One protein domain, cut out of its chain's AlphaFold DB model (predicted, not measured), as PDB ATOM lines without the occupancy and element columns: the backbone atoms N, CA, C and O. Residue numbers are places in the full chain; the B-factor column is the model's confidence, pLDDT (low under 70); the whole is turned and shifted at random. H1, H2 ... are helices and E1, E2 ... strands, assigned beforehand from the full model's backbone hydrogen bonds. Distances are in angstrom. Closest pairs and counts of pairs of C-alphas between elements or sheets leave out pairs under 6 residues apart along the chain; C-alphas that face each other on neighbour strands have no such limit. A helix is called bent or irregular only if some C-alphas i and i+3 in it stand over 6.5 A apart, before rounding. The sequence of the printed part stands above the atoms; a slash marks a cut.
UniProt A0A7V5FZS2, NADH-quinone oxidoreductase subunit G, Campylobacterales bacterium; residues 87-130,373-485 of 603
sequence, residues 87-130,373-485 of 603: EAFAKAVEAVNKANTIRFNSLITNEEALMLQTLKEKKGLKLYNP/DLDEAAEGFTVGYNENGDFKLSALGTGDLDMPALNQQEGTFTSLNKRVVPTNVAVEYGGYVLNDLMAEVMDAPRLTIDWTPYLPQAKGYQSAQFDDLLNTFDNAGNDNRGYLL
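Overview. This is residues 87 to 130 and 373 to 485 of the 603 residues of the protein "NADH-quinone oxidoreductase subunit G" of Campylobacterales bacterium (UniProt A0A7V5FZS2). A parallel sheet of four strands, E2 E1 E3 E4, with H1 and H2 packed over one face, makes one end of an elongated body, and the small hairpin of E5 and E6 lies towards the other end. H2 reaches from the sheet to this hairpin, where its first residues meet E5 and H4; H3 packs on H1 and H2, and a loop round Asn 475 extends beyond the hairpin. The printed part has 157 residues, with four named helices and six named strands in the order H1 E1 H2 E2 E3 E4 E5 E6 H3 H4; the sheet of E5 and E6 is antiparallel. The class is mixed, helices and strands, with under half of the residues in named elements. The whole is compact, with a radius of gyration of the C-alphas of 16.0 A, and spans 52 by 33 by 28 A.

Arrangement. The larger sheet runs, strand beside strand, E2, residues 126 to 128, E1, residues 101 to 104, E3, residues 382 to 385, and E4, residues 391 to 394. E2 and E4 are its edge strands. N 128 and O 102 are 2.9 A apart between E2 and E1, N 383 and O 101 are 2.9 A apart between E1 and E3, and N 393 and O 384 are 2.8 A apart between E3 and E4, each within hydrogen-bond range. H1, residues 87 to 98, and H2, residues 110 to 123, are on the same face, giving two layers, helices on one face of a sheet. H2 lies over E2 and E1 at a height of 9.6 A over the sheet and runs along the strands, at 2 degrees to E2 on the local plane. E1, H2 and E2 form a strand-helix-strand unit, two parallel neighbour strands with a helix between, whose crossover is right-handed. H1, at a height of 9.3 A, lies over E4 and only just over E3, on which 3 of its C-alphas fall. H3, residues 434 to 441, touches H1, with Val 93 and Leu 437 as the closest C-alphas at 6.4 A. H3 also touches residues 112 to 115 of H2 at a shallow tilt of 21 degrees, the closest C-alphas being those of Glu 112 and Leu 434, 7.1 A apart. H4, residues 448 to 454, touches residues 110 to 114 of H2 about perpendicular, at 76 degrees, with the C-alphas of Glu 111 and Trp 451 closest at 5.5 A. E5, residues 411 to 415, and E6, residues 419 to 423, form a hairpin, with N 413 and O 421 within hydrogen-bond range at 2.9 A. The closest C-alphas of H2 and E5 are those of Asn 110 and Thr 412, 5.5 A apart. In H1, H2 and H3 every O i to N i+4 pair is within hydrogen-bond range; in H4 it is 0 of 3, with 3 of 4 O i to N i+3 pairs. H4 is irregular, but only just: C-alphas 450 and 453 are 6.8 A apart.

Along the chain. H1 begins at C-alpha 87, (60.227, 20.474, -35.198), and is 16.8 A long. H2, the longest helix, measures 19.8 A from C-alpha 110, at (38.499, 34.421, -24.268), to C-alpha 123. E1 and E3 are each 9.6 A long, E4 9.8 A and E2 6.2 A. E5 measures 13.1 A and E6 12.6 A. H3 is 10.7 A long, and H4 11.2 A, ending at C-alpha 454, (34.789, 38.091, -33.064).

Size, cuts and confidence. The two C-alphas farthest apart, those of Gly 380 and Asn 475, are 53.7 A apart. Residues 131 to 372 are not printed, and C-alphas 130 and 373 are 12.4 A apart across this cut. The link from E4 to E5 is long, with 16 residues. Residues 455 to 485 hold no named element, but residues 483 to 484 pair antiparallel with residues 419 to 420 of E6. The mean pLDDT of the printed part is 96.3, and no printed residue is under 70.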
ATOM      1  N   GLU A  87      60.515  21.911 -35.167       97.81
ATOM      2  CA  GLU A  87      60.227  20.474 -35.198       97.81
ATOM      3  C   GLU A  87      59.046  20.145 -34.279       97.81
ATOM      4  O   GLU A  87      58.127  19.422 -34.678       97.81
ATOM      5  N   ALA A  88      59.041  20.699 -33.064       97.50
ATOM      6  CA  ALA A  88      57.921  20.569 -32.136       97.50
ATOM      7  C   ALA A  88      56.644  21.210 -32.703       97.50
ATOM      8  O   ALA A  88      55.564  20.623 -32.613       97.50
ATOM      9  N   PHE A  89      56.765  22.366 -33.363       98.44
ATOM     10  CA  PHE A  89      55.640  23.032 -34.019       98.44
ATOM     11  C   PHE A  89      55.039  22.190 -35.150       98.44
ATOM     12  O   PHE A  89      53.824  22.001 -35.192       98.44
ATOM     13  N   ALA A  90      55.865  21.600 -36.020       98.50
ATOM     14  CA  ALA A  90      55.376  20.714 -37.077       98.50
ATOM     15  C   ALA A  90      54.618  19.495 -36.512       98.50
ATOM     16  O   ALA A  90      53.567  19.116 -37.035       98.50
ATOM     17  N   LYS A  91      55.104  18.915 -35.404       98.50
ATOM     18  CA  LYS A  91      54.406  17.827 -34.694       98.50
ATOM     19  C   LYS A  91      53.086  18.294 -34.082       98.50
ATOM     20  O   LYS A  91      52.105  17.560 -34.150       98.50
ATOM     21  N   ALA A  92      53.036  19.509 -33.538       98.38
ATOM     22  CA  ALA A  92      51.807  20.089 -33.005       98.38
ATOM     23  C   ALA A  92      50.748  20.291 -34.102       98.38
ATOM     24  O   ALA A  92      49.583  19.950 -33.903       98.38
ATOM     25  N   VAL A  93      51.150  20.760 -35.286       98.38
ATOM     26  CA  VAL A  93      50.266  20.886 -36.457       98.38
ATOM     27  C   VAL A  93      49.713  19.522 -36.883       98.38
ATOM     28  O   VAL A  93      48.514  19.393 -37.143       98.38
ATOM     29  N   GLU A  94      50.549  18.479 -36.930       98.25
ATOM     30  CA  GLU A  94      50.094  17.109 -37.212       98.25
ATOM     31  C   GLU A  94      49.112  16.612 -36.141       98.25
ATOM     32  O   GLU A  94      48.040  16.095 -36.471       98.25
ATOM     33  N   ALA A  95      49.446  16.814 -34.866       98.25
ATOM     34  CA  ALA A  95      48.631  16.397 -33.736       98.25
ATOM     35  C   ALA A  95      47.242  17.050 -33.763       98.25
ATOM     36  O   ALA A  95      46.241  16.343 -33.663       98.25
ATOM     37  N   VAL A  96      47.161  18.368 -33.986       97.56
ATOM     38  CA  VAL A  96      45.889  19.104 -34.103       97.56
ATOM     39  C   VAL A  96      45.073  18.631 -35.309       97.56
ATOM     40  O   VAL A  96      43.854  18.517 -35.220       97.56
ATOM     41  N   ASN A  97      45.713  18.308 -36.437       96.56
ATOM     42  CA  ASN A  97      45.012  17.773 -37.610       96.56
ATOM     43  C   ASN A  97      44.478  16.347 -37.407       96.56
ATOM     44  O   ASN A  97      43.483  15.976 -38.030       96.56
ATOM     45  N   LYS A  98      45.132  15.550 -36.558       96.94
ATOM     46  CA  LYS A  98      44.717  14.185 -36.203       96.94
ATOM     47  C   LYS A  98      43.721  14.148 -35.035       96.94
ATOM     48  O   LYS A  98      43.063  13.125 -34.842       96.94
ATOM     49  N   ALA A  99      43.633  15.222 -34.254       98.00
ATOM     50  CA  ALA A  99      42.854  15.288 -33.025       98.00
ATOM     51  C   ALA A  99      41.376  14.963 -33.246       98.00
ATOM     52  O   ALA A  99      40.698  15.546 -34.090       98.00
ATOM     53  N   ASN A 100      40.871  14.052 -32.423       98.44
ATOM     54  CA  ASN A 100      39.443  13.833 -32.244       98.44
ATOM     55  C   ASN A 100      38.901  14.705 -31.108       98.44
ATOM     56  O   ASN A 100      37.748  15.129 -31.159       98.44
ATOM     57  N   THR A 101      39.744  14.992 -30.113       98.69
ATOM     58  CA  THR A 101      39.400  15.801 -28.944       98.69
ATOM     59  C   THR A 101      40.509  16.801 -28.645       98.69
ATOM     60  O   THR A 101      41.692  16.469 -28.726       98.69
ATOM     61  N   ILE A 102      40.126  18.009 -28.237       98.56
ATOM     62  CA  ILE A 102      40.992  18.918 -27.490       98.56
ATOM     63  C   ILE A 102      40.512  18.923 -26.043       98.56
ATOM     64  O   ILE A 102      39.373  19.299 -25.760       98.56
ATOM     65  N   ARG A 103      41.379  18.485 -25.131       98.31
ATOM     66  CA  ARG A 103      41.158  18.567 -23.688       98.31
ATOM     67  C   ARG A 103      41.854  19.809 -23.153       98.31
ATOM     68  O   ARG A 103      43.024  20.008 -23.456       98.31
ATOM     69  N   PHE A 104      41.168  20.631 -22.369       97.50
ATOM     70  CA  PHE A 104      41.729  21.893 -21.881       97.50
ATOM     71  C   PHE A 104      41.105  22.331 -20.553       97.50
ATOM     72  O   PHE A 104      40.053  21.823 -20.164       97.50
ATOM     73  N   ASN A 105      41.751  23.279 -19.871       94.12
ATOM     74  CA  ASN A 105      41.254  23.914 -18.645       94.12
ATOM     75  C   ASN A 105      40.884  25.393 -18.882       94.12
ATOM     76  O   ASN A 105      41.022  25.913 -19.988       94.12
ATOM     77  N   SER A 106      40.385  26.086 -17.855       94.31
ATOM     78  CA  SER A 106      39.968  27.496 -17.965       94.31
ATOM     79  C   SER A 106      41.099  28.528 -17.807       94.31
ATOM     80  O   SER A 106      40.825  29.725 -17.691       94.31
ATOM     81  N   LEU A 107      42.369  28.105 -17.816       93.75
ATOM     82  CA  LEU A 107      43.544  28.987 -17.710       93.75
ATOM     83  C   LEU A 107      43.933  29.575 -19.070       93.75
ATOM     84  O   LEU A 107      45.096  29.535 -19.473       93.75
ATOM     85  N   ILE A 108      42.934  30.077 -19.786       96.94
ATOM     86  CA  ILE A 108      43.048  30.560 -21.158       96.94
ATOM     87  C   ILE A 108      42.253  31.854 -21.317       96.94
ATOM     88  O   ILE A 108      41.284  32.108 -20.596       96.94
ATOM     89  N   THR A 109      42.652  32.681 -22.267       98.25
ATOM     90  CA  THR A 109      41.935  33.901 -22.650       98.25
ATOM     91  C   THR A 109      40.627  33.577 -23.380       98.25
ATOM     92  O   THR A 109      40.418  32.465 -23.873       98.25
ATOM     93  N   ASN A 110      39.713  34.547 -23.459       98.69
ATOM     94  CA  ASN A 110      38.499  34.421 -24.268       98.69
ATOM     95  C   ASN A 110      38.840  34.213 -25.756       98.69
ATOM     96  O   ASN A 110      38.131  33.504 -26.465       98.69
ATOM     97  N   GLU A 111      39.931  34.817 -26.226       98.69
ATOM     98  CA  GLU A 111      40.433  34.689 -27.590       98.69
ATOM     99  C   GLU A 111      40.906  33.258 -27.874       98.69
ATOM    100  O   GLU A 111      40.494  32.663 -28.866       98.69
ATOM    101  N   GLU A 112      41.694  32.659 -26.976       98.69
ATOM    102  CA  GLU A 112      42.074  31.244 -27.080       98.69
ATOM    103  C   GLU A 112      40.844  30.325 -27.015       98.69
ATOM    104  O   GLU A 112      40.745  29.383 -27.799       98.69
ATOM    105  N   ALA A 113      39.866  30.615 -26.148       98.75
ATOM    106  CA  ALA A 113      38.612  29.860 -26.098       98.75
ATOM    107  C   ALA A 113      37.872  29.906 -27.450       98.75
ATOM    108  O   ALA A 113      37.427  28.873 -27.954       98.75
ATOM    109  N   LEU A 114      37.813  31.078 -28.090       98.75
ATOM    110  CA  LEU A 114      37.213  31.241 -29.414       98.75
ATOM    111  C   LEU A 114      38.000  30.503 -30.508       98.75
ATOM    112  O   LEU A 114      37.394  29.915 -31.406       98.75
ATOM    113  N   MET A 115      39.333  30.477 -30.430       98.69
ATOM    114  CA  MET A 115      40.162  29.673 -31.335       98.69
ATOM    115  C   MET A 115      39.826  28.183 -31.212       98.69
ATOM    116  O   MET A 115      39.612  27.516 -32.227       98.69
ATOM    117  N   LEU A 116      39.718  27.660 -29.984       98.69
ATOM    118  CA  LEU A 116      39.356  26.260 -29.739       98.69
ATOM    119  C   LEU A 116      37.946  25.937 -30.254       98.69
ATOM    120  O   LEU A 116      37.762  24.925 -30.935       98.69
ATOM    121  N   GLN A 117      36.969  26.814 -30.007       98.69
ATOM    122  CA  GLN A 117      35.620  26.679 -30.566       98.69
ATOM    123  C   GLN A 117      35.645  26.678 -32.101       98.69
ATOM    124  O   GLN A 117      35.013  25.836 -32.741       98.69
ATOM    125  N   THR A 118      36.448  27.548 -32.713       98.38
ATOM    126  CA  THR A 118      36.605  27.598 -34.172       98.38
ATOM    127  C   THR A 118      37.218  26.302 -34.713       98.38
ATOM    128  O   THR A 118      36.776  25.788 -35.744       98.38
ATOM    129  N   LEU A 119      38.198  25.713 -34.018       97.88
ATOM    130  CA  LEU A 119      38.749  24.403 -34.383       97.88
ATOM    131  C   LEU A 119      37.678  23.309 -34.346       97.88
ATOM    132  O   LEU A 119      37.592  22.527 -35.297       97.88
ATOM    133  N   LYS A 120      36.838  23.283 -33.303       97.69
ATOM    134  CA  LYS A 120      35.685  22.376 -33.208       97.69
ATOM    135  C   LYS A 120      34.766  22.511 -34.414       97.69
ATOM    136  O   LYS A 120      34.521  21.520 -35.100       97.69
ATOM    137  N   GLU A 121      34.332  23.722 -34.735       97.19
ATOM    138  CA  GLU A 121      33.406  23.965 -35.844       97.19
ATOM    139  C   GLU A 121      33.995  23.602 -37.215       97.19
ATOM    140  O   GLU A 121      33.301  23.059 -38.076       97.19
ATOM    141  N   LYS A 122      35.281  23.893 -37.440       96.44
ATOM    142  CA  LYS A 122      35.930  23.696 -38.747       96.44
ATOM    143  C   LYS A 122      36.443  22.278 -38.973       96.44
ATOM    144  O   LYS A 122      36.472  21.838 -40.122       96.44
ATOM    145  N   LYS A 123      36.886  21.581 -37.923       95.31
ATOM    146  CA  LYS A 123      37.469  20.229 -38.021       95.31
ATOM    147  C   LYS A 123      36.552  19.126 -37.489       95.31
ATOM    148  O   LYS A 123      36.842  17.957 -37.719       95.31
ATOM    149  N   GLY A 124      35.446  19.472 -36.829       95.38
ATOM    150  CA  GLY A 124      34.511  18.503 -36.255       95.38
ATOM    151  C   GLY A 124      35.079  17.744 -35.052       95.38
ATOM    152  O   GLY A 124      34.714  16.590 -34.843       95.38
ATOM    153  N   LEU A 125      36.000  18.363 -34.304       96.69
ATOM    154  CA  LEU A 125      36.577  17.789 -33.084       96.69
ATOM    155  C   LEU A 125      35.716  18.081 -31.849       96.69
ATOM    156  O   LEU A 125      34.865  18.970 -31.873       96.69
ATOM    157  N   LYS A 126      35.959  17.348 -30.762       98.56
ATOM    158  CA  LYS A 126      35.326  17.581 -29.459       98.56
ATOM    159  C   LYS A 126      36.139  18.535 -28.590       98.56
ATOM    160  O   LYS A 126      37.369  18.492 -28.612       98.56
ATOM    161  N   LEU A 127      35.458  19.342 -27.786       98.69
ATOM    162  CA  LEU A 127      36.056  20.180 -26.749       98.69
ATOM    163  C   LEU A 127      35.712  19.607 -25.381       98.69
ATOM    164  O   LEU A 127      34.582  19.732 -24.924       98.69
ATOM    165  N   TYR A 128      36.686  18.990 -24.721       98.25
ATOM    166  CA  TYR A 128      36.487  18.372 -23.416       98.25
ATOM    167  C   TYR A 128      37.103  19.232 -22.310       98.25
ATOM    168  O   TYR A 128      38.317  19.433 -22.260       98.25
ATOM    169  N   ASN A 129      36.257  19.726 -21.409       97.38
ATOM    170  CA  ASN A 129      36.670  20.487 -20.234       97.38
ATOM    171  C   ASN A 129      35.800  20.063 -19.033       97.38
ATOM    172  O   ASN A 129      34.729  20.640 -18.823       97.38
ATOM    173  N   PRO A 130      36.224  19.046 -18.257       94.44
ATOM    174  CA  PRO A 130      35.430  18.507 -17.150       94.44
ATOM    175  C   PRO A 130      35.295  19.477 -15.969       94.44
ATOM    176  O   PRO A 130      34.444  19.284 -15.107       94.44
ATOM    177  N   ASP A 373      31.247  25.325 -27.045       98.38
ATOM    178  CA  ASP A 373      30.294  24.225 -26.912       98.38
ATOM    179  C   ASP A 373      31.034  23.007 -26.342       98.38
ATOM    180  O   ASP A 373      31.747  22.319 -27.075       98.38
ATOM    181  N   LEU A 374      30.912  22.735 -25.040       98.44
ATOM    182  CA  LEU A 374      31.684  21.676 -24.381       98.44
ATOM    183  C   LEU A 374      31.018  20.298 -24.525       98.44
ATOM    184  O   LEU A 374      29.802  20.150 -24.385       98.44
ATOM    185  N   ASP A 375      31.832  19.275 -24.775       98.00
ATOM    186  CA  ASP A 375      31.432  17.873 -24.874       98.00
ATOM    187  C   ASP A 375      31.613  17.137 -23.534       98.00
ATOM    188  O   ASP A 375      32.559  17.391 -22.790       98.00
ATOM    189  N   GLU A 376      30.731  16.170 -23.261       94.44
ATOM    190  CA  GLU A 376      30.712  15.380 -22.013       94.44
ATOM    191  C   GLU A 376      31.944  14.489 -21.816       94.44
ATOM    192  O   GLU A 376      32.319  14.161 -20.693       94.44
ATOM    193  N   ALA A 377      32.543  14.029 -22.916       94.19
ATOM    194  CA  ALA A 377      33.596  13.029 -22.881       94.19
ATOM    195  C   ALA A 377      34.619  13.251 -23.993       94.19
ATOM    196  O   ALA A 377      34.271  13.570 -25.135       94.19
ATOM    197  N   ALA A 378      35.880  12.999 -23.650       94.88
ATOM    198  CA  ALA A 378      36.958  12.862 -24.613       94.88
ATOM    199  C   ALA A 378      36.864  11.527 -25.365       94.88
ATOM    200  O   ALA A 378      36.525  10.490 -24.795       94.88
ATOM    201  N   GLU A 379      37.210  11.547 -26.650       94.31
ATOM    202  CA  GLU A 379      37.275  10.365 -27.511       94.31
ATOM    203  C   GLU A 379      38.481  10.433 -28.448       94.31
ATOM    204  O   GLU A 379      38.837  11.504 -28.942       94.31
ATOM    205  N   GLY A 380      39.058   9.268 -28.753       97.19
ATOM    206  CA  GLY A 380      40.124   9.130 -29.744       97.19
ATOM    207  C   GLY A 380      41.419   9.853 -29.366       97.19
ATOM    208  O   GLY A 380      41.747   9.986 -28.190       97.19
ATOM    209  N   PHE A 381      42.164  10.285 -30.386       98.31
ATOM    210  CA  PHE A 381      43.428  10.997 -30.196       98.31
ATOM    211  C   PHE A 381      43.163  12.385 -29.604       98.31
ATOM    212  O   PHE A 381      42.429  13.185 -30.196       98.31
ATOM    213  N   THR A 382      43.758  12.662 -28.448       98.50
ATOM    214  CA  THR A 382      43.486  13.855 -27.646       98.50
ATOM    215  C   THR A 382      44.692  14.783 -27.613       98.50
ATOM    216  O   THR A 382      45.772  14.393 -27.174       98.50
ATOM    217  N   VAL A 383      44.502  16.037 -28.015       98.62
ATOM    218  CA  VAL A 383      45.476  17.108 -27.764       98.62
ATOM    219  C   VAL A 383      45.120  17.782 -26.442       98.62
ATOM    220  O   VAL A 383      44.002  18.266 -26.278       98.62
ATOM    221  N   GLY A 384      46.052  17.801 -25.493       97.81
ATOM    222  CA  GLY A 384      45.898  18.514 -24.226       97.81
ATOM    223  C   GLY A 384      46.392  19.954 -24.355       97.81
ATOM    224  O   GLY A 384      47.564  20.153 -24.655       97.81
ATOM    225  N   TYR A 385      45.539  20.954 -24.121       97.50
ATOM    226  CA  TYR A 385      45.911  22.368 -24.012       97.50
ATOM    227  C   TYR A 385      45.900  22.789 -22.541       97.50
ATOM    228  O   TYR A 385      44.840  22.925 -21.935       97.50
ATOM    229  N   ASN A 386      47.090  22.928 -21.953       95.19
ATOM    230  CA  ASN A 386      47.314  23.076 -20.508       95.19
ATOM    231  C   ASN A 386      46.781  21.900 -19.666       95.19
ATOM    232  O   ASN A 386      46.627  22.018 -18.457       95.19
ATOM    233  N   GLU A 387      46.552  20.751 -20.299       95.31
ATOM    234  CA  GLU A 387      45.952  19.549 -19.717       95.31
ATOM    235  C   GLU A 387      46.657  18.284 -20.229       95.31
ATOM    236  O   GLU A 387      47.534  18.348 -21.095       95.31
ATOM    237  N   ASN A 388      46.287  17.118 -19.693       94.38
ATOM    238  CA  ASN A 388      46.802  15.836 -20.182       94.38
ATOM    239  C   ASN A 388      46.222  15.481 -21.566       94.38
ATOM    240  O   ASN A 388      45.072  15.786 -21.870       94.38
ATOM    241  N   GLY A 389      47.006  14.794 -22.396       95.81
ATOM    242  CA  GLY A 389      46.602  14.314 -23.720       95.81
ATOM    243  C   GLY A 389      47.683  13.438 -24.355       95.81
ATOM    244  O   GLY A 389      48.767  13.292 -23.791       95.81
ATOM    245  N   ASP A 390      47.398  12.869 -25.526       97.81
ATOM    246  CA  ASP A 390      48.373  12.123 -26.335       97.81
ATOM    247  C   ASP A 390      49.467  13.037 -26.915       97.81
ATOM    248  O   ASP A 390      50.572  12.579 -27.203       97.81
ATOM    249  N   PHE A 391      49.145  14.321 -27.105       98.19
ATOM    250  CA  PHE A 391      50.084  15.395 -27.423       98.19
ATOM    251  C   PHE A 391      49.754  16.614 -26.560       98.19
ATOM    252  O   PHE A 391      48.596  17.040 -26.512       98.19
ATOM    253  N   LYS A 392      50.746  17.176 -25.874       97.62
ATOM    254  CA  LYS A 392      50.560  18.208 -24.855       97.62
ATOM    255  C   LYS A 392      51.106  19.561 -25.301       97.62
ATOM    256  O   LYS A 392      52.308  19.754 -25.446       97.62
ATOM    257  N   LEU A 393      50.213  20.530 -25.407       97.56
ATOM    258  CA  LEU A 393      50.513  21.952 -25.495       97.56
ATOM    259  C   LEU A 393      50.457  22.531 -24.075       97.56
ATOM    260  O   LEU A 393      49.444  22.361 -23.396       97.56
ATOM    261  N   SER A 394      51.525  23.162 -23.582       94.94
ATOM    262  CA  SER A 394      51.614  23.499 -22.149       94.94
ATOM    263  C   SER A 394      52.200  24.870 -21.859       94.94
ATOM    264  O   SER A 394      53.342  25.165 -22.199       94.94
ATOM    265  N   ALA A 395      51.466  25.660 -21.084       94.19
ATOM    266  CA  ALA A 395      51.919  26.917 -20.512       94.19
ATOM    267  C   ALA A 395      52.847  26.750 -19.294       94.19
ATOM    268  O   ALA A 395      53.278  27.745 -18.716       94.19
ATOM    269  N   LEU A 396      53.190  25.520 -18.896       90.88
ATOM    270  CA  LEU A 396      54.059  25.251 -17.742       90.88
ATOM    271  C   LEU A 396      55.530  25.001 -18.106       90.88
ATOM    272  O   LEU A 396      56.335  24.821 -17.190       90.88
ATOM    273  N   GLY A 397      55.887  24.965 -19.394       85.56
ATOM    274  CA  GLY A 397      57.246  24.612 -19.829       85.56
ATOM    275  C   GLY A 397      57.521  23.102 -19.802       85.56
ATOM    276  O   GLY A 397      58.656  22.671 -19.617       85.56
ATOM    277  N   THR A 398      56.460  22.288 -19.828       83.62
ATOM    278  CA  THR A 398      56.505  20.819 -19.658       83.62
ATOM    279  C   THR A 398      55.678  20.080 -20.715       83.62
ATOM    280  O   THR A 398      55.247  18.948 -20.488       83.62
ATOM    281  N   GLY A 399      55.366  20.747 -21.828       89.25
ATOM    282  CA  GLY A 399      54.607  20.170 -22.940       89.25
ATOM    283  C   GLY A 399      55.505  19.529 -23.994       89.25
ATOM    284  O   GLY A 399      56.724  19.668 -23.953       89.25
ATOM    285  N   ASP A 400      54.882  18.865 -24.967       96.81
ATOM    286  CA  ASP A 400      55.523  18.515 -26.240       96.81
ATOM    287  C   ASP A 400      55.793  19.771 -27.089       96.81
ATOM    288  O   ASP A 400      56.743  19.803 -27.869       96.81
ATOM    289  N   LEU A 401      54.973  20.814 -26.911       97.25
ATOM    290  CA  LEU A 401      55.235  22.180 -27.357       97.25
ATOM    291  C   LEU A 401      54.824  23.154 -26.245       97.25
ATOM    292  O   LEU A 401      53.702  23.103 -25.730       97.25
ATOM    293  N   ASP A 402      55.733  24.051 -25.879       95.94
ATOM    294  CA  ASP A 402      55.445  25.084 -24.892       95.94
ATOM    295  C   ASP A 402      54.477  26.129 -25.451       95.94
ATOM    296  O   ASP A 402      54.495  26.441 -26.637       95.94
ATOM    297  N   MET A 403      53.661  26.688 -24.562       96.50
ATOM    298  CA  MET A 403      52.696  27.758 -24.823       96.50
ATOM    299  C   MET A 403      52.953  28.933 -23.867       96.50
ATOM    300  O   MET A 403      53.636  28.757 -22.847       96.50
ATOM    301  N   PRO A 404      52.466  30.149 -24.164       96.69
ATOM    302  CA  PRO A 404      52.642  31.282 -23.264       96.69
ATOM    303  C   PRO A 404      51.830  31.101 -21.974       96.69
ATOM    304  O   PRO A 404      50.656  30.737 -21.998       96.69
ATOM    305  N   ALA A 405      52.437  31.420 -20.831       96.12
ATOM    306  CA  ALA A 405      51.696  31.578 -19.584       96.12
ATOM    307  C   ALA A 405      50.818  32.842 -19.606       96.12
ATOM    308  O   ALA A 405      51.058  33.762 -20.382       96.12
ATOM    309  N   LEU A 406      49.822  32.944 -18.721       95.56
ATOM    310  CA  LEU A 406      48.894  34.091 -18.712       95.56
ATOM    311  C   LEU A 406      49.565  35.445 -18.397       95.56
ATOM    312  O   LEU A 406      49.049  36.486 -18.785       95.56
ATOM    313  N   ASN A 407      50.733  35.459 -17.743       96.50
ATOM    314  CA  ASN A 407      51.540  36.673 -17.540       96.50
ATOM    315  C   ASN A 407      52.442  37.010 -18.754       96.50
ATOM    316  O   ASN A 407      53.183  37.995 -18.720       96.50
ATOM    317  N   GLN A 408      52.368  36.212 -19.820       96.50
ATOM    318  CA  GLN A 408      53.136  36.323 -21.060       96.50
ATOM    319  C   GLN A 408      52.269  36.567 -22.306       96.50
ATOM    320  O   GLN A 408      52.805  36.652 -23.410       96.50
ATOM    321  N   GLN A 409      50.948  36.681 -22.154       94.31
ATOM    322  CA  GLN A 409      50.031  36.899 -23.273       94.31
ATOM    323  C   GLN A 409      48.993  37.989 -22.989       94.31
ATOM    324  O   GLN A 409      48.711  38.331 -21.841       94.31
ATOM    325  N   GLU A 410      48.481  38.563 -24.073       94.56
ATOM    326  CA  GLU A 410      47.430  39.577 -24.099       94.56
ATOM    327  C   GLU A 410      46.105  38.942 -24.507       94.56
ATOM    328  O   GLU A 410      46.068  38.031 -25.334       94.56
ATOM    329  N   GLY A 411      45.017  39.450 -23.942       97.38
ATOM    330  CA  GLY A 411      43.671  38.980 -24.236       97.38
ATOM    331  C   GLY A 411      42.689  39.429 -23.169       97.38
ATOM    332  O   GLY A 411      42.969  40.329 -22.370       97.38
ATOM    333  N   THR A 412      41.525  38.800 -23.134       98.38
ATOM    334  CA  THR A 412      40.463  39.149 -22.196       98.38
ATOM    335  C   THR A 412      40.029  37.954 -21.352       98.38
ATOM    336  O   THR A 412      40.094  36.804 -21.781       98.38
ATOM    337  N   PHE A 413      39.556  38.236 -20.137       98.06
ATOM    338  CA  PHE A 413      38.855  37.268 -19.292       98.06
ATOM    339  C   PHE A 413      37.434  37.731 -19.026       98.06
ATOM    340  O   PHE A 413      37.157  38.929 -18.967       98.06
ATOM    341  N   THR A 414      36.534  36.784 -18.807       98.00
ATOM    342  CA  THR A 414      35.157  37.042 -18.396       98.00
ATOM    343  C   THR A 414      35.027  36.722 -16.909       98.00
ATOM    344  O   THR A 414      34.971  35.563 -16.508       98.00
ATOM    345  N   SER A 415      35.019  37.762 -16.075       95.62
ATOM    346  CA  SER A 415      34.959  37.624 -14.611       95.62
ATOM    347  C   SER A 415      33.562  37.249 -14.109       95.62
ATOM    348  O   SER A 415      32.565  37.514 -14.782       95.62
ATOM    349  N   LEU A 416      33.463  36.769 -12.866       94.19
ATOM    350  CA  LEU A 416      32.196  36.457 -12.184       94.19
ATOM    351  C   LEU A 416      31.249  37.663 -12.046       94.19
ATOM    352  O   LEU A 416      30.057  37.514 -11.796       94.19
ATOM    353  N   ASN A 417      31.746  38.880 -12.256       94.50
ATOM    354  CA  ASN A 417      30.916  40.082 -12.333       94.50
ATOM    355  C   ASN A 417      30.270  40.281 -13.714       94.50
ATOM    356  O   ASN A 417      29.698  41.341 -13.965       94.50
ATOM    357  N   LYS A 418      30.365  39.287 -14.612       96.31
ATOM    358  CA  LYS A 418      29.902  39.343 -16.011       96.31
ATOM    359  C   LYS A 418      30.591  40.470 -16.787       96.31
ATOM    360  O   LYS A 418      30.005  41.079 -17.678       96.31
ATOM    361  N   ARG A 419      31.836  40.780 -16.411       96.62
ATOM    362  CA  ARG A 419      32.665  41.815 -17.037       96.62
ATOM    363  C   ARG A 419      33.790  41.167 -17.823       96.62
ATOM    364  O   ARG A 419      34.556  40.390 -17.248       96.62
ATOM    365  N   VAL A 420      33.892  41.541 -19.093       98.12
ATOM    366  CA  VAL A 420      35.030  41.252 -19.961       98.12
ATOM    367  C   VAL A 420      36.130  42.250 -19.620       98.12
ATOM    368  O   VAL A 420      35.934  43.456 -19.758       98.12
ATOM    369  N   VAL A 421      37.260  41.760 -19.118       97.25
ATOM    370  CA  VAL A 421      38.377  42.574 -18.623       97.25
ATOM    371  C   VAL A 421      39.657  42.273 -19.412       97.25
ATOM    372  O   VAL A 421      39.976  41.097 -19.591       97.25
ATOM    373  N   PRO A 422      40.397  43.294 -19.883       97.38
ATOM    374  CA  PRO A 422      41.650  43.088 -20.605       97.38
ATOM    375  C   PRO A 422      42.815  42.769 -19.660       97.38
ATOM    376  O   PRO A 422      42.918  43.326 -18.561       97.38
ATOM    377  N   THR A 423      43.722  41.903 -20.110       96.69
ATOM    378  CA  THR A 423      44.998  41.601 -19.455       96.69
ATOM    379  C   THR A 423      46.161  41.823 -20.422       96.69
ATOM    380  O   THR A 423      46.042  41.532 -21.611       96.69
ATOM    381  N   ASN A 424      47.281  42.349 -19.914       96.19
ATOM    382  CA  ASN A 424      48.434  42.737 -20.726       96.19
ATOM    383  C   ASN A 424      49.670  41.890 -20.401       96.19
ATOM    384  O   ASN A 424      49.847  41.430 -19.268       96.19
ATOM    385  N   VAL A 425      50.570  41.767 -21.381       95.62
ATOM    386  CA  VAL A 425      51.825  41.010 -21.265       95.62
ATOM    387  C   VAL A 425      52.740  41.645 -20.219       95.62
ATOM    388  O   VAL A 425      53.158  42.798 -20.362       95.62
ATOM    389  N   ALA A 426      53.094  40.886 -19.180       96.19
ATOM    390  CA  ALA A 426      54.036  41.334 -18.160       96.19
ATOM    391  C   ALA A 426      55.491  41.116 -18.592       96.19
ATOM    392  O   ALA A 426      56.335  41.989 -18.397       96.19
ATOM    393  N   VAL A 427      55.779  39.950 -19.171       96.00
ATOM    394  CA  VAL A 427      57.108  39.554 -19.654       96.00
ATOM    395  C   VAL A 427      56.994  38.862 -21.006       96.00
ATOM    396  O   VAL A 427      55.968  38.275 -21.325       96.00
ATOM    397  N   GLU A 428      58.041  38.957 -21.820       94.00
ATOM    398  CA  GLU A 428      58.044  38.420 -23.182       94.00
ATOM    399  C   GLU A 428      57.991  36.882 -23.204       94.00
ATOM    400  O   GLU A 428      58.460  36.204 -22.284       94.00
ATOM    401  N   TYR A 429      57.443  36.335 -24.289       95.69
ATOM    402  CA  TYR A 429      57.478  34.916 -24.619       95.69
ATOM    403  C   TYR A 429      57.985  34.729 -26.050       95.69
ATOM    404  O   TYR A 429      57.449  35.314 -26.986       95.69
ATOM    405  N   GLY A 430      59.046  33.933 -26.208       94.75
ATOM    406  CA  GLY A 430      59.765  33.770 -27.478       94.75
ATOM    407  C   GLY A 430      59.386  32.531 -28.296       94.75
ATOM    408  O   GLY A 430      60.019  32.273 -29.321       94.75
ATOM    409  N   GLY A 431      58.415  31.737 -27.834       96.12
ATOM    410  CA  GLY A 431      57.980  30.494 -28.479       96.12
ATOM    411  C   GLY A 431      56.865  30.675 -29.512       96.12
ATOM    412  O   GLY A 431      56.599  31.780 -29.987       96.12
ATOM    413  N   TYR A 432      56.225  29.561 -29.866       97.31
ATOM    414  CA  TYR A 432      55.004  29.553 -30.675       97.31
ATOM    415  C   TYR A 432      53.774  29.719 -29.786       97.31
ATOM    416  O   TYR A 432      53.737  29.212 -28.670       97.31
ATOM    417  N   VAL A 433      52.757  30.411 -30.289       97.31
ATOM    418  CA  VAL A 433      51.480  30.588 -29.580       97.31
ATOM    419  C   VAL A 433      50.355  29.822 -30.272       97.31
ATOM    420  O   VAL A 433      50.486  29.433 -31.435       97.31
ATOM    421  N   LEU A 434      49.212  29.648 -29.599       97.56
ATOM    422  CA  LEU A 434      48.048  28.987 -30.199       97.56
ATOM    423  C   LEU A 434      47.636  29.651 -31.524       97.56
ATOM    424  O   LEU A 434      47.330  28.948 -32.481       97.56
ATOM    425  N   ASN A 435      47.720  30.982 -31.629       97.88
ATOM    426  CA  ASN A 435      47.408  31.690 -32.874       97.88
ATOM    427  C   ASN A 435      48.342  31.321 -34.047       97.88
ATOM    428  O   ASN A 435      47.889  31.293 -35.188       97.88
ATOM    429  N   ASP A 436      49.617  30.994 -33.788       98.00
ATOM    430  CA  ASP A 436      50.525  30.507 -34.837       98.00
ATOM    431  C   ASP A 436      50.042  29.146 -35.367       98.00
ATOM    432  O   ASP A 436      50.021  28.919 -36.576       98.00
ATOM    433  N   LEU A 437      49.596  28.248 -34.473       97.44
ATOM    434  CA  LEU A 437      48.993  26.969 -34.868       97.44
ATOM    435  C   LEU A 437      47.709  27.191 -35.665       97.44
ATOM    436  O   LEU A 437      47.518  26.540 -36.691       97.44
ATOM    437  N   MET A 438      46.852  28.117 -35.220       97.69
ATOM    438  CA  MET A 438      45.621  28.476 -35.924       97.69
ATOM    439  C   MET A 438      45.910  28.916 -37.358       97.69
ATOM    440  O   MET A 438      45.270  28.399 -38.268       97.69
ATOM    441  N   ALA A 439      46.899  29.793 -37.557       97.19
ATOM    442  CA  ALA A 439      47.290  30.308 -38.870       97.19
ATOM    443  C   ALA A 439      47.863  29.235 -39.815       97.19
ATOM    444  O   ALA A 439      47.748  29.364 -41.034       97.19
ATOM    445  N   GLU A 440      48.476  28.177 -39.277       97.38
ATOM    446  CA  GLU A 440      48.983  27.060 -40.082       97.38
ATOM    447  C   GLU A 440      47.869  26.064 -40.447       97.38
ATOM    448  O   GLU A 440      47.847  25.507 -41.546       97.38
ATOM    449  N   VAL A 441      46.914  25.823 -39.539       95.88
ATOM    450  CA  VAL A 441      45.848  24.829 -39.759       95.88
ATOM    451  C   VAL A 441      44.594  25.395 -40.428       95.88
ATOM    452  O   VAL A 441      43.770  24.602 -40.904       95.88
ATOM    453  N   MET A 442      44.414  26.721 -40.432       93.94
ATOM    454  CA  MET A 442      43.290  27.439 -41.042       93.94
ATOM    455  C   MET A 442      43.562  28.946 -41.210       93.94
ATOM    456  O   MET A 442      44.615  29.451 -40.850       93.94
ATOM    457  N   ASP A 443      42.593  29.670 -41.776       91.94
ATOM    458  CA  ASP A 443      42.642  31.133 -41.836       91.94
ATOM    459  C   ASP A 443      42.410  31.718 -40.438       91.94
ATOM    460  O   ASP A 443      41.401  31.414 -39.793       91.94
ATOM    461  N   ALA A 444      43.354  32.530 -39.971       95.62
ATOM    462  CA  ALA A 444      43.346  33.126 -38.642       95.62
ATOM    463  C   ALA A 444      43.790  34.598 -38.710       95.62
ATOM    464  O   ALA A 444      44.662  34.949 -39.513       95.62
ATOM    465  N   PRO A 445      43.229  35.471 -37.856       96.44
ATOM    466  CA  PRO A 445      43.766  36.797 -37.595       96.44
ATOM    467  C   PRO A 445      45.257  36.787 -37.231       96.44
ATOM    468  O   PRO A 445      45.819  35.788 -36.778       96.44
ATOM    469  N   ARG A 446      45.916  37.934 -37.418       95.62
ATOM    470  CA  ARG A 446      47.372  38.044 -37.271       95.62
ATOM    471  C   ARG A 446      47.823  37.873 -35.821       95.62
ATOM    472  O   ARG A 446      48.851  37.238 -35.587       95.62
ATOM    473  N   LEU A 447      47.110  38.478 -34.877       96.88
ATOM    474  CA  LEU A 447      47.415  38.437 -33.448       96.88
ATOM    475  C   LEU A 447      46.288  37.754 -32.672       96.88
ATOM    476  O   LEU A 447      45.133  37.789 -33.087       96.88
ATOM    477  N   THR A 448      46.606  37.205 -31.496       97.12
ATOM    478  CA  THR A 448      45.602  36.657 -30.566       97.12
ATOM    479  C   THR A 448      44.507  37.679 -30.254       97.12
ATOM    480  O   THR A 448      43.329  37.367 -30.371       97.12
ATOM    481  N   ILE A 449      44.874  38.924 -29.952       97.81
ATOM    482  CA  ILE A 449      43.925  40.008 -29.651       97.81
ATOM    483  C   ILE A 449      43.063  40.446 -30.844       97.81
ATOM    484  O   ILE A 449      42.004  41.042 -30.656       97.81
ATOM    485  N   ASP A 450      43.452  40.106 -32.076       98.19
ATOM    486  CA  ASP A 450      42.619  40.380 -33.251       98.19
ATOM    487  C   ASP A 450      41.373  39.471 -33.281       98.19
ATOM    488  O   ASP A 450      40.478  39.682 -34.099       98.19
ATOM    489  N   TRP A 451      41.287  38.474 -32.388       98.38
ATOM    490  CA  TRP A 451      40.090  37.657 -32.174       98.38
ATOM    491  C   TRP A 451      39.036  38.340 -31.292       98.38
ATOM    492  O   TRP A 451      37.863  37.980 -31.381       98.38
ATOM    493  N   THR A 452      39.402  39.344 -30.481       98.50
ATOM    494  CA  THR A 452      38.484  40.028 -29.549       98.50
ATOM    495  C   THR A 452      37.201  40.562 -30.221       98.50
ATOM    496  O   THR A 452      36.120  40.355 -29.666       98.50
ATOM    497  N   PRO A 453      37.237  41.163 -31.432       98.38
ATOM    498  CA  PRO A 453      36.023  41.626 -32.111       98.38
ATOM    499  C   PRO A 453      35.068  40.503 -32.540       98.38
ATOM    500  O   PRO A 453      33.900  40.772 -32.813       98.38
ATOM    501  N   TYR A 454      35.554  39.261 -32.624       98.12
ATOM    502  CA  TYR A 454      34.789  38.091 -33.064       98.12
ATOM    503  C   TYR A 454      34.165  37.308 -31.901       98.12
ATOM    504  O   TYR A 454      33.501  36.298 -32.139       98.12
ATOM    505  N   LEU A 455      34.351  37.762 -30.655       98.56
ATOM    506  CA  LEU A 455      33.686  37.171 -29.495       98.56
ATOM    507  C   LEU A 455      32.153  37.164 -29.688       98.56
ATOM    508  O   LEU A 455      31.586  38.097 -30.269       98.56
ATOM    509  N   PRO A 456      31.453  36.109 -29.233       97.81
ATOM    510  CA  PRO A 456      30.094  35.820 -29.676       97.81
ATOM    511  C   PRO A 456      29.080  36.837 -29.139       97.81
ATOM    512  O   PRO A 456      28.629  36.753 -27.997       97.81
ATOM    513  N   GLN A 457      28.640  37.764 -29.993       97.56
ATOM    514  CA  GLN A 457      27.645  38.786 -29.627       97.56
ATOM    515  C   GLN A 457      26.330  38.189 -29.114       97.56
ATOM    516  O   GLN A 457      25.711  38.733 -28.205       97.56
ATOM    517  N   ALA A 458      25.936  37.019 -29.628       95.75
ATOM    518  CA  ALA A 458      24.760  36.281 -29.159       95.75
ATOM    519  C   ALA A 458      24.849  35.837 -27.683       95.75
ATOM    520  O   ALA A 458      23.849  35.422 -27.107       95.75
ATOM    521  N   LYS A 459      26.037  35.906 -27.074       97.00
ATOM    522  CA  LYS A 459      26.298  35.614 -25.656       97.00
ATOM    523  C   LYS A 459      26.565  36.886 -24.838       97.00
ATOM    524  O   LYS A 459      27.065  36.802 -23.722       97.00
ATOM    525  N   GLY A 460      26.259  38.056 -25.402       97.25
ATOM    526  CA  GLY A 460      26.384  39.355 -24.743       97.25
ATOM    527  C   GLY A 460      27.732  40.054 -24.923       97.25
ATOM    528  O   GLY A 460      27.939  41.117 -24.334       97.25
ATOM    529  N   TYR A 461      28.654  39.491 -25.711       98.50
ATOM    530  CA  TYR A 461      29.935  40.136 -26.014       98.50
ATOM    531  C   TYR A 461      29.767  41.330 -26.962       98.50
ATOM    532  O   TYR A 461      28.846  41.388 -27.778       98.50
ATOM    533  N   GLN A 462      30.698  42.280 -26.892       97.62
ATOM    534  CA  GLN A 462      30.745  43.433 -27.789       97.62
ATOM    535  C   GLN A 462      31.816  43.219 -28.861       97.62
ATOM    536  O   GLN A 462      32.915  42.759 -28.560       97.62
ATOM    537  N   SER A 463      31.521  43.624 -30.100       97.00
ATOM    538  CA  SER A 463      32.489  43.630 -31.211       97.00
ATOM    539  C   SER A 463      33.438  44.832 -31.078       97.00
ATOM    540  O   SER A 463      33.430  45.743 -31.908       97.00
ATOM    541  N   ALA A 464      34.210  44.864 -29.993       96.25
ATOM    542  CA  ALA A 464      35.197  45.896 -29.692       96.25
ATOM    543  C   ALA A 464      36.610  45.420 -30.062       96.25
ATOM    544  O   ALA A 464      36.915  44.232 -29.957       96.25
ATOM    545  N   GLN A 465      37.475  46.346 -30.478       97.88
ATOM    546  CA  GLN A 465      38.903  46.054 -30.611       97.88
ATOM    547  C   GLN A 465      39.536  45.972 -29.222       97.88
ATOM    548  O   GLN A 465      39.138  46.711 -28.320       97.88
ATOM    549  N   PHE A 466      40.538  45.110 -29.056       97.88
ATOM    550  CA  PHE A 466      41.254  44.976 -27.786       97.88
ATOM    551  C   PHE A 466      41.861  46.306 -27.315       97.88
ATOM    552  O   PHE A 466      41.678  46.692 -26.162       97.88
ATOM    553  N   ASP A 467      42.500  47.046 -28.225       96.50
ATOM    554  CA  ASP A 467      43.157  48.327 -27.924       96.50
ATOM    555  C   ASP A 467      42.181  49.441 -27.503       96.50
ATOM    556  O   ASP A 467      42.594  50.432 -26.895       96.50
ATOM    557  N   ASP A 468      40.886  49.279 -27.791       97.06
ATOM    558  CA  ASP A 468      39.839  50.216 -27.374       97.06
ATOM    559  C   ASP A 468      39.325  49.920 -25.950       97.06
ATOM    560  O   ASP A 468      38.583  50.723 -25.373       97.06
ATOM    561  N   LEU A 469      39.701  48.778 -25.355       97.25
ATOM    562  CA  LEU A 469      39.269  48.401 -24.014       97.25
ATOM    563  C   LEU A 469      40.033  49.200 -22.957       97.25
ATOM    564  O   LEU A 469      41.249  49.101 -22.793       97.25
ATOM    565  N   LEU A 470      39.286  49.958 -22.160       95.50
ATOM    566  CA  LEU A 470      39.831  50.621 -20.983       95.50
ATOM    567  C   LEU A 470      40.319  49.583 -19.961       95.50
ATOM    568  O   LEU A 470      39.748  48.502 -19.827       95.50
ATOM    569  N   ASN A 471      41.354  49.927 -19.195       93.00
ATOM    570  CA  ASN A 471      41.856  49.094 -18.098       93.00
ATOM    571  C   ASN A 471      42.153  49.937 -16.847       93.00
ATOM    572  O   ASN A 471      43.283  50.000 -16.361       93.00
ATOM    573  N   THR A 472      41.152  50.686 -16.378       91.06
ATOM    574  CA  THR A 472      41.317  51.666 -15.297       91.06
ATOM    575  C   THR A 472      40.118  51.707 -14.352       91.06
ATOM    576  O   THR A 472      39.012  51.283 -14.686       91.06
ATOM    577  N   PHE A 473      40.352  52.269 -13.166       91.00
ATOM    578  CA  PHE A 473      39.309  52.742 -12.260       91.00
ATOM    579  C   PHE A 473      39.264  54.267 -12.314       91.00
ATOM    580  O   PHE A 473      40.300  54.910 -12.513       91.00
ATOM    581  N   ASP A 474      38.086  54.852 -12.118       90.31
ATOM    582  CA  ASP A 474      37.994  56.294 -11.892       90.31
ATOM    583  C   ASP A 474      38.267  56.674 -10.422       90.31
ATOM    584  O   ASP A 474      38.461  55.830  -9.547       90.31
ATOM    585  N   ASN A 475      38.277  57.978 -10.134       88.56
ATOM    586  CA  ASN A 475      38.524  58.494  -8.783       88.56
ATOM    587  C   ASN A 475      37.421  58.136  -7.770       88.56
ATOM    588  O   ASN A 475      37.648  58.271  -6.568       88.56
ATOM    589  N   ALA A 476      36.233  57.739  -8.235       88.19
ATOM    590  CA  ALA A 476      35.139  57.278  -7.388       88.19
ATOM    591  C   ALA A 476      35.208  55.763  -7.129       88.19
ATOM    592  O   ALA A 476      34.455  55.260  -6.297       88.19
ATOM    593  N   GLY A 477      36.128  55.054  -7.791       85.69
ATOM    594  CA  GLY A 477      36.288  53.611  -7.683       85.69
ATOM    595  C   GLY A 477      35.399  52.817  -8.627       85.69
ATOM    596  O   GLY A 477      35.307  51.603  -8.466       85.69
ATOM    597  N   ASN A 478      34.761  53.461  -9.609       88.81
ATOM    598  CA  ASN A 478      33.997  52.732 -10.614       88.81
ATOM    599  C   ASN A 478      34.959  51.944 -11.510       88.81
ATOM    600  O   ASN A 478      35.941  52.495 -12.025       88.81
ATOM    601  N   ASP A 479      34.666  50.657 -11.693       91.62
ATOM    602  CA  ASP A 479      35.427  49.775 -12.570       91.62
ATOM    603  C   ASP A 479      35.078  50.069 -14.037       91.62
ATOM    604  O   ASP A 479      33.996  49.722 -14.520       91.62
ATOM    605  N   ASN A 480      36.002  50.720 -14.747       93.44
ATOM    606  CA  ASN A 480      35.873  51.015 -16.172       93.44
ATOM    607  C   ASN A 480      36.639  50.006 -17.035       93.44
ATOM    608  O   ASN A 480      36.834  50.258 -18.218       93.44
ATOM    609  N   ARG A 481      37.107  48.880 -16.479       95.31
ATOM    610  CA  ARG A 481      37.859  47.882 -17.249       95.31
ATOM    611  C   ARG A 481      36.950  47.163 -18.247       95.31
ATOM    612  O   ARG A 481      35.931  46.603 -17.845       95.31
ATOM    613  N   GLY A 482      37.323  47.153 -19.522       97.06
ATOM    614  CA  GLY A 482      36.558  46.550 -20.613       97.06
ATOM    615  C   GLY A 482      35.068  46.898 -20.561       97.06
ATOM    616  O   GLY A 482      34.710  48.074 -20.505       97.06
ATOM    617  N   TYR A 483      34.190  45.893 -20.567       97.62
ATOM    618  CA  TYR A 483      32.738  46.102 -20.618       97.62
ATOM    619  C   TYR A 483      31.945  44.997 -19.906       97.62
ATOM    620  O   TYR A 483      32.442  43.897 -19.674       97.62
ATOM    621  N   LEU A 484      30.694  45.300 -19.546       96.88
ATOM    622  CA  LEU A 484      29.741  44.314 -19.031       96.88
ATOM    623  C   LEU A 484      29.081  43.562 -20.187       96.88
ATOM    624  O   LEU A 484      28.729  44.180 -21.193       96.88
ATOM    625  N   LEU A 485      28.890  42.254 -20.017       97.62
ATOM    626  CA  LEU A 485      28.098  41.447 -20.935       97.62
ATOM    627  C   LEU A 485      26.652  41.944 -20.969       97.62
ATOM    628  O   LEU A 485      26.063  42.265 -19.933       97.62
TER     629      LEU A 485